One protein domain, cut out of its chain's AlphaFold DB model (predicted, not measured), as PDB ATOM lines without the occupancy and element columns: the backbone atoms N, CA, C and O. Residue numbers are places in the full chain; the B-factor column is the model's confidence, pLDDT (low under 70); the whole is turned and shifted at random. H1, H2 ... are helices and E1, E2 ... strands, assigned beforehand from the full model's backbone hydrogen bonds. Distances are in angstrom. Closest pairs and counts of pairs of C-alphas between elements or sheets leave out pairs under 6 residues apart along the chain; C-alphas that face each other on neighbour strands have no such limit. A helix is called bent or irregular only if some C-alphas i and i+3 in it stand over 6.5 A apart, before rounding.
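What this domain is: This is residues 89 to 158 of the 163 residues of an uncharacterized protein of Clostridiaceae bacterium (UniProt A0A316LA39). With little regular structure, this is a strongly twisted sheet of four short strands, E3 E2 E1 E4, among loops, with one short helix, H1, that only grazes it. The printed part has 70 residues, with E1, E2, E3, H1 and E4 along the chain; the sheet is antiparallel. The class is mixed, with 27 residues in named elements. It is compact and rounded, radius of gyration of the C-alphas 10.8 A, spans 30 by 24 by 20 A.

Where its parts are: E1, residues 101 to 106, begins at C-alpha (135.073, 170.818, 256.444) and is 15.4 A long. E2 is residues 116 to 120, 13.5 A; E3, 131 to 134. H1, 143 to 150, is irregular: C-alphas 144 and 147 are 7.2 A apart. E4, 154 to 157, ends at C-alpha (133.668, 165.569, 260.609).

How they stand to each other: E1, E2 and E3 form a meander, each strand the antiparallel neighbour of the one before, in two hairpins. N 118 and O 102 are 2.7 A apart, N 133 and O 119 2.9 A. E4 is antiparallel to E1 at 142 degrees, N 103 to O 156 2.8 A. H1 grazes the sheet with residues 143 to 146; 2 of its 4 O i to N i+4 pairs are within hydrogen-bond range.

The domain as a whole: The farthest C-alphas, of Lys 109 and Pro 126, are 31.0 A apart. The printed part has no cut and no long link. Residues 114 and 121 to 140 have pLDDT under 70.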
ATOM      1  N   SER A  89     126.235 169.560 266.664       88.38
ATOM      2  CA  SER A  89     125.299 170.666 266.447       88.38
ATOM      3  C   SER A  89     126.036 171.985 266.625       88.38
ATOM      4  O   SER A  89     126.702 172.186 267.639       88.38
ATOM      5  N   VAL A  90     125.849 172.906 265.686       85.25
ATOM      6  CA  VAL A  90     126.355 174.280 265.772       85.25
ATOM      7  C   VAL A  90     125.157 175.212 265.635       85.25
ATOM      8  O   VAL A  90     124.430 175.128 264.653       85.25
ATOM      9  N   ALA A  91     124.906 176.048 266.643       80.94
ATOM     10  CA  ALA A  91     123.694 176.870 266.707       80.94
ATOM     11  C   ALA A  91     123.852 178.265 266.079       80.94
ATOM     12  O   ALA A  91     122.845 178.917 265.811       80.94
ATOM     13  N   SER A  92     125.085 178.725 265.867       84.06
ATOM     14  CA  SER A  92     125.385 180.027 265.274       84.06
ATOM     15  C   SER A  92     126.631 179.954 264.401       84.06
ATOM     16  O   SER A  92     127.494 179.098 264.600       84.06
ATOM     17  N   LEU A  93     126.749 180.870 263.452       82.69
ATOM     18  CA  LEU A  93     127.905 180.977 262.577       82.69
ATOM     19  C   LEU A  93     129.185 181.294 263.352       82.69
ATOM     20  O   LEU A  93     130.251 180.783 263.025       82.69
ATOM     21  N   LYS A  94     129.071 182.089 264.420       83.44
ATOM     22  CA  LYS A  94     130.187 182.435 265.306       83.44
ATOM     23  C   LYS A  94     130.823 181.204 265.956       83.44
ATOM     24  O   LYS A  94     132.028 181.196 266.196       83.44
ATOM     25  N   ASP A  95     130.015 180.190 266.245       85.94
ATOM     26  CA  ASP A  95     130.470 178.936 266.846       85.94
ATOM     27  C   ASP A  95     130.872 177.898 265.785       85.94
ATOM     28  O   ASP A  95     131.335 176.807 266.126       85.94
ATOM     29  N   PHE A  96     130.688 178.207 264.496       85.94
ATOM     30  CA  PHE A  96     131.044 177.306 263.412       85.94
ATOM     31  C   PHE A  96     132.565 177.294 263.214       85.94
ATOM     32  O   PHE A  96     133.178 178.355 263.068       85.94
ATOM     33  N   PRO A  97     133.206 176.111 263.183       84.38
ATOM     34  CA  PRO A  97     134.654 176.030 263.067       84.38
ATOM     35  C   PRO A  97     135.131 176.576 261.716       84.38
ATOM     36  O   PRO A  97     134.826 176.035 260.649       84.38
ATOM     37  N   ILE A  98     135.903 177.660 261.775       82.69
ATOM     38  CA  ILE A  98     136.514 178.293 260.603       82.69
ATOM     39  C   ILE A  98     137.537 177.335 259.991       82.69
ATOM     40  O   ILE A  98     138.400 176.803 260.686       82.69
ATOM     41  N   GLY A  99     137.463 177.147 258.673       76.38
ATOM     42  CA  GLY A  99     138.419 176.332 257.928       76.38
ATOM     43  C   GLY A  99     138.309 174.832 258.203       76.38
ATOM     44  O   GLY A  99     139.201 174.090 257.809       76.38
ATOM     45  N   GLN A 100     137.242 174.364 258.857       82.38
ATOM     46  CA  GLN A 100     136.961 172.937 259.003       82.38
ATOM     47  C   GLN A 100     135.853 172.519 258.035       82.38
ATOM     48  O   GLN A 100     134.810 173.167 257.941       82.38
ATOM     49  N   VAL A 101     136.079 171.413 257.324       81.88
ATOM     50  CA  VAL A 101     135.073 170.818 256.444       81.88
ATOM     51  C   VAL A 101     134.209 169.856 257.246       81.88
ATOM     52  O   VAL A 101     134.672 168.804 257.702       81.88
ATOM     53  N   LEU A 102     132.937 170.205 257.376       84.69
ATOM     54  CA  LEU A 102     131.917 169.418 258.047       84.69
ATOM     55  C   LEU A 102     130.880 168.926 257.043       84.69
ATOM     56  O   LEU A 102     130.472 169.660 256.154       84.69
ATOM     57  N   ARG A 103     130.387 167.703 257.196       82.31
ATOM     58  CA  ARG A 103     129.303 167.173 256.367       82.31
ATOM     59  C   ARG A 103     127.971 167.341 257.065       82.31
ATOM     60  O   ARG A 103     127.794 166.827 258.164       82.31
ATOM     61  N   VAL A 104     126.999 167.953 256.399       81.94
ATOM     62  CA  VAL A 104     125.603 167.948 256.854       81.94
ATOM     63  C   VAL A 104     125.107 166.508 256.864       81.94
ATOM     64  O   VAL A 104     125.039 165.856 255.820       81.94
ATOM     65  N   CYS A 105     124.741 166.006 258.037       82.56
ATOM     66  CA  CYS A 105     124.161 164.680 258.187       82.56
ATOM     67  C   CYS A 105     122.658 164.729 258.492       82.56
ATOM     68  O   CYS A 105     121.964 163.764 258.192       82.56
ATOM     69  N   ARG A 106     122.141 165.837 259.040       82.75
ATOM     70  CA  ARG A 106     120.707 166.090 259.263       82.75
ATOM     71  C   ARG A 106     120.392 167.519 258.848       82.75
ATOM     72  O   ARG A 106     121.079 168.436 259.286       82.75
ATOM     73  N   SER A 107     119.351 167.714 258.041       78.00
ATOM     74  CA  SER A 107     118.887 169.062 257.703       78.00
ATOM     75  C   SER A 107     118.231 169.748 258.899       78.00
ATOM     76  O   SER A 107     117.486 169.123 259.653       78.00
ATOM     77  N   GLY A 108     118.479 171.051 259.020       77.56
ATOM     78  CA  GLY A 108     117.807 171.924 259.976       77.56
ATOM     79  C   GLY A 108     116.372 172.252 259.570       77.56
ATOM     80  O   GLY A 108     115.855 171.783 258.550       77.56
ATOM     81  N   LYS A 109     115.717 173.097 260.370       75.94
ATOM     82  CA  LYS A 109     114.286 173.421 260.210       75.94
ATOM     83  C   LYS A 109     113.950 174.031 258.850       75.94
ATOM     84  O   LYS A 109     112.904 173.721 258.284       75.94
ATOM     85  N   THR A 110     114.829 174.885 258.339       74.06
ATOM     86  CA  THR A 110     114.636 175.627 257.087       74.06
ATOM     87  C   THR A 110     115.001 174.810 255.846       74.06
ATOM     88  O   THR A 110     114.544 175.119 254.751       74.06
ATOM     89  N   LYS A 111     115.755 173.712 256.019       74.06
ATOM     90  CA  LYS A 111     116.260 172.836 254.943       74.06
ATOM     91  C   LYS A 111     117.168 173.536 253.923       74.06
ATOM     92  O   LYS A 111     117.357 173.012 252.822       74.06
ATOM     93  N   ASP A 112     117.756 174.670 254.300       76.19
ATOM     94  CA  ASP A 112     118.725 175.389 253.465       76.19
ATOM     95  C   ASP A 112     119.975 174.530 253.236       76.19
ATOM     96  O   ASP A 112     120.429 174.339 252.103       76.19
ATOM     97  N   PHE A 113     120.459 173.898 254.309       75.31
ATOM     98  CA  PHE A 113     121.565 172.952 254.262       75.31
ATOM     99  C   PHE A 113     121.099 171.542 253.881       75.31
ATOM    100  O   PHE A 113     120.240 170.929 254.528       75.31
ATOM    101  N   GLN A 114     121.691 171.017 252.811       69.75
ATOM    102  CA  GLN A 114     121.471 169.659 252.307       69.75
ATOM    103  C   GLN A 114     122.652 168.769 252.666       69.75
ATOM    104  O   GLN A 114     123.745 169.280 252.892       69.75
ATOM    105  N   VAL A 115     122.441 167.449 252.673       72.00
ATOM    106  CA  VAL A 115     123.531 166.485 252.890       72.00
ATOM    107  C   VAL A 115     124.651 166.725 251.882       72.00
ATOM    108  O   VAL A 115     124.435 166.659 250.672       72.00
ATOM    109  N   GLY A 116     125.838 167.008 252.406       71.88
ATOM    110  CA  GLY A 116     127.004 167.420 251.639       71.88
ATOM    111  C   GLY A 116     128.024 168.117 252.531       71.88
ATOM    112  O   GLY A 116     127.745 168.401 253.698       71.88
ATOM    113  N   ASP A 117     129.207 168.352 251.980       71.88
ATOM    114  CA  ASP A 117     130.328 168.947 252.704       71.88
ATOM    115  C   ASP A 117     130.226 170.480 252.681       71.88
ATOM    116  O   ASP A 117     130.022 171.079 251.622       71.88
ATOM    117  N   LEU A 118     130.371 171.091 253.853       77.69
ATOM    118  CA  LEU A 118     130.268 172.512 254.161       77.69
ATOM    119  C   LEU A 118     131.541 173.008 254.836       77.69
ATOM    120  O   LEU A 118     132.087 172.344 255.714       77.69
ATOM    121  N   VAL A 119     131.976 174.208 254.469       74.94
ATOM    122  CA  VAL A 119     133.096 174.899 255.108       74.94
ATOM    123  C   VAL A 119     132.755 176.365 255.325       74.94
ATOM    124  O   VAL A 119     132.255 177.038 254.422       74.94
ATOM    125  N   TRP A 120     133.054 176.871 256.517       76.31
ATOM    126  CA  TRP A 120     133.047 178.304 256.790       76.31
ATOM    127  C   TRP A 120     134.447 178.872 256.550       76.31
ATOM    128  O   TRP A 120     135.419 178.385 257.134       76.31
ATOM    129  N   ARG A 121     134.571 179.875 255.675       69.56
ATOM    130  CA  ARG A 121     135.838 180.576 255.417       69.56
ATOM    131  C   ARG A 121     135.761 181.965 256.039       69.56
ATOM    132  O   ARG A 121     134.758 182.639 255.867       69.56
ATOM    133  N   ALA A 122     136.816 182.370 256.742       64.81
ATOM    134  CA  ALA A 122     136.909 183.718 257.309       64.81
ATOM    135  C   ALA A 122     137.317 184.780 256.277       64.81
ATOM    136  O   ALA A 122     137.088 185.960 256.510       64.81
ATOM    137  N   GLU A 123     137.939 184.363 255.168       64.88
ATOM    138  CA  GLU A 123     138.215 185.232 254.027       64.88
ATOM    139  C   GLU A 123     137.449 184.718 252.798       64.88
ATOM    140  O   GLU A 123     137.498 183.511 252.503       64.88
ATOM    141  N   PRO A 124     136.761 185.605 252.062       58.91
ATOM    142  CA  PRO A 124     136.030 185.223 250.872       58.91
ATOM    143  C   PRO A 124     137.016 184.867 249.761       58.91
ATOM    144  O   PRO A 124     138.055 185.507 249.585       58.91
ATOM    145  N   ASN A 125     136.671 183.877 248.938       58.78
ATOM    146  CA  ASN A 125     137.395 183.703 247.682       58.78
ATOM    147  C   ASN A 125     137.162 184.944 246.805       58.78
ATOM    148  O   ASN A 125     136.026 185.420 246.738       58.78
ATOM    149  N   PRO A 126     138.177 185.460 246.086       59.00
ATOM    150  CA  PRO A 126     137.995 186.611 245.208       59.00
ATOM    151  C   PRO A 126     136.806 186.414 244.253       59.00
ATOM    152  O   PRO A 126     136.819 185.516 243.412       59.00
ATOM    153  N   GLY A 127     135.770 187.248 244.396       60.09
ATOM    154  CA  GLY A 127     134.538 187.174 243.599       60.09
ATOM    155  C   GLY A 127     133.413 186.289 244.161       60.09
ATOM    156  O   GLY A 127     132.394 186.148 243.488       60.09
ATOM    157  N   ILE A 128     133.557 185.721 245.364       54.72
ATOM    158  CA  ILE A 128     132.532 184.927 246.067       54.72
ATOM    159  C   ILE A 128     132.285 185.570 247.447       54.72
ATOM    160  O   ILE A 128     133.252 185.727 248.183       54.72
ATOM    161  N   PRO A 129     131.051 185.960 247.818       54.62
ATOM    162  CA  PRO A 129     130.773 186.584 249.118       54.62
ATOM    163  C   PRO A 129     131.082 185.668 250.322       54.62
ATOM    164  O   PRO A 129     131.116 184.439 250.183       54.62
ATOM    165  N   ASP A 130     131.285 186.276 251.501       51.22
ATOM    166  CA  ASP A 130     131.531 185.609 252.793       51.22
ATOM    167  C   ASP A 130     130.373 184.689 253.166       51.22
ATOM    168  O   ASP A 130     129.308 185.136 253.591       51.22
ATOM    169  N   THR A 131     130.554 183.387 252.950       57.62
ATOM    170  CA  THR A 131     129.459 182.416 253.023       57.62
ATOM    171  C   THR A 131     129.941 181.045 253.494       57.62
ATOM    172  O   THR A 131     131.073 180.623 253.225       57.62
ATOM    173  N   ILE A 132     129.059 180.317 254.193       60.34
ATOM    174  CA  ILE A 132     129.218 178.870 254.371       60.34
ATOM    175  C   ILE A 132     129.146 178.261 252.965       60.34
ATOM    176  O   ILE A 132     128.103 178.306 252.313       60.34
ATOM    177  N   ASN A 133     130.268 177.729 252.487       58.94
ATOM    178  CA  ASN A 133     130.404 177.205 251.134       58.94
ATOM    179  C   ASN A 133     130.255 175.687 251.118       58.94
ATOM    180  O   ASN A 133     130.870 174.984 251.920       58.94
ATOM    181  N   PHE A 134     129.506 175.172 250.144       60.06
ATOM    182  CA  PHE A 134     129.523 173.750 249.824       60.06
ATOM    183  C   PHE A 134     130.718 173.442 248.915       60.06
ATOM    184  O   PHE A 134     130.922 174.103 247.898       60.06
ATOM    185  N   LEU A 135     131.477 172.389 249.217       50.16
ATOM    186  CA  LEU A 135     132.644 171.975 248.418       50.16
ATOM    187  C   LEU A 135     132.295 171.420 247.014       50.16
ATOM    188  O   LEU A 135     133.199 171.184 246.218       50.16
ATOM    189  N   GLN A 136     131.009 171.215 246.691       50.09
ATOM    190  CA  GLN A 136     130.530 170.555 245.460       50.09
ATOM    191  C   GLN A 136     129.404 171.336 244.734       50.09
ATOM    192  O   GLN A 136     128.345 170.782 244.446       50.09
ATOM    193  N   GLU A 137     129.619 172.623 244.429       47.19
ATOM    194  CA  GLU A 137     128.719 173.466 243.600       47.19
ATOM    195  C   GLU A 137     127.307 173.761 244.173       47.19
ATOM    196  O   GLU A 137     126.319 173.794 243.432       47.19
ATOM    197  N   ALA A 138     127.164 174.007 245.479       42.31
ATOM    198  CA  ALA A 138     125.874 174.384 246.074       42.31
ATOM    199  C   ALA A 138     125.958 175.676 246.907       42.31
ATOM    200  O   ALA A 138     127.028 176.075 247.347       42.31
ATOM    201  N   ALA A 139     124.803 176.334 247.028       50.97
ATOM    202  CA  ALA A 139     124.577 177.727 247.414       50.97
ATOM    203  C   ALA A 139     125.474 178.303 248.526       50.97
ATOM    204  O   ALA A 139     125.584 177.743 249.610       50.97
ATOM    205  N   ALA A 140     126.013 179.488 248.253       62.34
ATOM    206  CA  ALA A 140     126.539 180.419 249.236       62.34
ATOM    207  C   ALA A 140     125.352 181.060 249.986       62.34
ATOM    208  O   ALA A 140     124.426 181.551 249.337       62.34
ATOM    209  N   LEU A 141     125.340 180.997 251.322       71.12
ATOM    210  CA  LEU A 141     124.348 181.687 252.156       71.12
ATOM    211  C   LEU A 141     125.022 182.852 252.878       71.12
ATOM    212  O   LEU A 141     126.045 182.635 253.531       71.12
ATOM    213  N   ASP A 142     124.452 184.050 252.749       72.31
ATOM    214  CA  ASP A 142     124.985 185.255 253.384       72.31
ATOM    215  C   ASP A 142     125.004 185.117 254.912       72.31
ATOM    216  O   ASP A 142     124.118 184.495 255.510       72.31
ATOM    217  N   GLU A 143     126.011 185.737 255.536       75.12
ATOM    218  CA  GLU A 143     126.266 185.700 256.981       75.12
ATOM    219  C   GLU A 143     124.998 185.952 257.813       75.12
ATOM    220  O   GLU A 143     124.705 185.222 258.761       75.12
ATOM    221  N   GLU A 144     124.198 186.938 257.401       80.62
ATOM    222  CA  GLU A 144     122.981 187.366 258.096       80.62
ATOM    223  C   GLU A 144     121.873 186.300 258.155       80.62
ATOM    224  O   GLU A 144     121.001 186.364 259.025       80.62
ATOM    225  N   PHE A 145     121.910 185.290 257.278       80.44
ATOM    226  CA  PHE A 145     120.934 184.195 257.245       80.44
ATOM    227  C   PHE A 145     121.473 182.881 257.833       80.44
ATOM    228  O   PHE A 145     120.690 181.959 258.089       80.44
ATOM    229  N   CYS A 146     122.782 182.782 258.084       81.31
ATOM    230  CA  CYS A 146     123.435 181.553 258.541       81.31
ATOM    231  C   CYS A 146     122.911 181.056 259.890       81.31
ATOM    232  O   CYS A 146     122.598 179.873 260.014       81.31
ATOM    233  N   ASP A 147     122.748 181.933 260.882       85.56
ATOM    234  CA  ASP A 147     122.292 181.531 262.220       85.56
ATOM    235  C   ASP A 147     120.924 180.846 262.181       85.56
ATOM    236  O   ASP A 147     120.723 179.806 262.807       85.56
ATOM    237  N   ALA A 148     119.989 181.394 261.402       84.44
ATOM    238  CA  ALA A 148     118.661 180.814 261.237       84.44
ATOM    239  C   ALA A 148     118.720 179.460 260.513       84.44
ATOM    240  O   ALA A 148     118.030 178.517 260.914       84.44
ATOM    241  N   ALA A 149     119.561 179.351 259.482       83.19
ATOM    242  CA  ALA A 149     119.729 178.131 258.702       83.19
ATOM    243  C   ALA A 149     120.415 177.001 259.493       83.19
ATOM    244  O   ALA A 149     120.111 175.826 259.276       83.19
ATOM    245  N   LEU A 150     121.313 177.334 260.429       85.94
ATOM    246  CA  LEU A 150     122.059 176.379 261.259       85.94
ATOM    247  C   LEU A 150     121.184 175.695 262.327       85.94
ATOM    248  O   LEU A 150     121.513 174.609 262.808       85.94
ATOM    249  N   GLN A 151     120.030 176.273 262.670       87.06
ATOM    250  CA  GLN A 151     119.156 175.741 263.717       87.06
ATOM    251  C   GLN A 151     118.650 174.319 263.414       87.06
ATOM    252  O   GLN A 151     117.806 174.083 262.539       87.06
ATOM    253  N   GLY A 152     119.110 173.364 264.229       83.00
ATOM    254  CA  GLY A 152     118.723 171.952 264.167       83.00
ATOM    255  C   GLY A 152     119.460 171.133 263.106       83.00
ATOM    256  O   GLY A 152     119.095 169.978 262.880       83.00
ATOM    257  N   VAL A 153     120.468 171.712 262.451       86.44
ATOM    258  CA  VAL A 153     121.366 170.990 261.546       86.44
ATOM    259  C   VAL A 153     122.335 170.153 262.379       86.44
ATOM    260  O   VAL A 153     122.835 170.620 263.401       86.44
ATOM    261  N   MET A 154     122.612 168.926 261.933       88.25
ATOM    262  CA  MET A 154     123.675 168.098 262.512       88.25
ATOM    263  C   MET A 154     124.781 167.864 261.493       88.25
ATOM    264  O   MET A 154     124.507 167.665 260.302       88.25
ATOM    265  N   PHE A 155     126.012 167.826 261.988       86.94
ATOM    266  CA  PHE A 155     127.232 167.708 261.210       86.94
ATOM    267  C   PHE A 155     128.072 166.495 261.625       86.94
ATOM    268  O   PHE A 155     128.073 166.079 262.781       86.94
ATOM    269  N   GLU A 156     128.844 165.954 260.690       87.12
ATOM    270  CA  GLU A 156     129.920 164.994 260.955       87.12
ATOM    271  C   GLU A 156     131.243 165.562 260.450       87.12
ATOM    272  O   GLU A 156     131.274 166.269 259.440       87.12
ATOM    273  N   GLU A 157     132.344 165.232 261.122       83.19
ATOM    274  CA  GLU A 157     133.668 165.569 260.609       83.19
ATOM    275  C   GLU A 157     133.948 164.817 259.309       83.19
ATOM    276  O   GLU A 157     133.603 163.640 259.144       83.19
ATOM    277  N   THR A 158     134.603 165.504 258.379       75.50
ATOM    278  CA  THR A 158     135.056 164.896 257.132       75.50
ATOM    279  C   THR A 158     136.566 164.706 257.160       75.50
ATOM    280  O   THR A 158     137.295 165.448 257.809       75.50
TER     281      THR A 158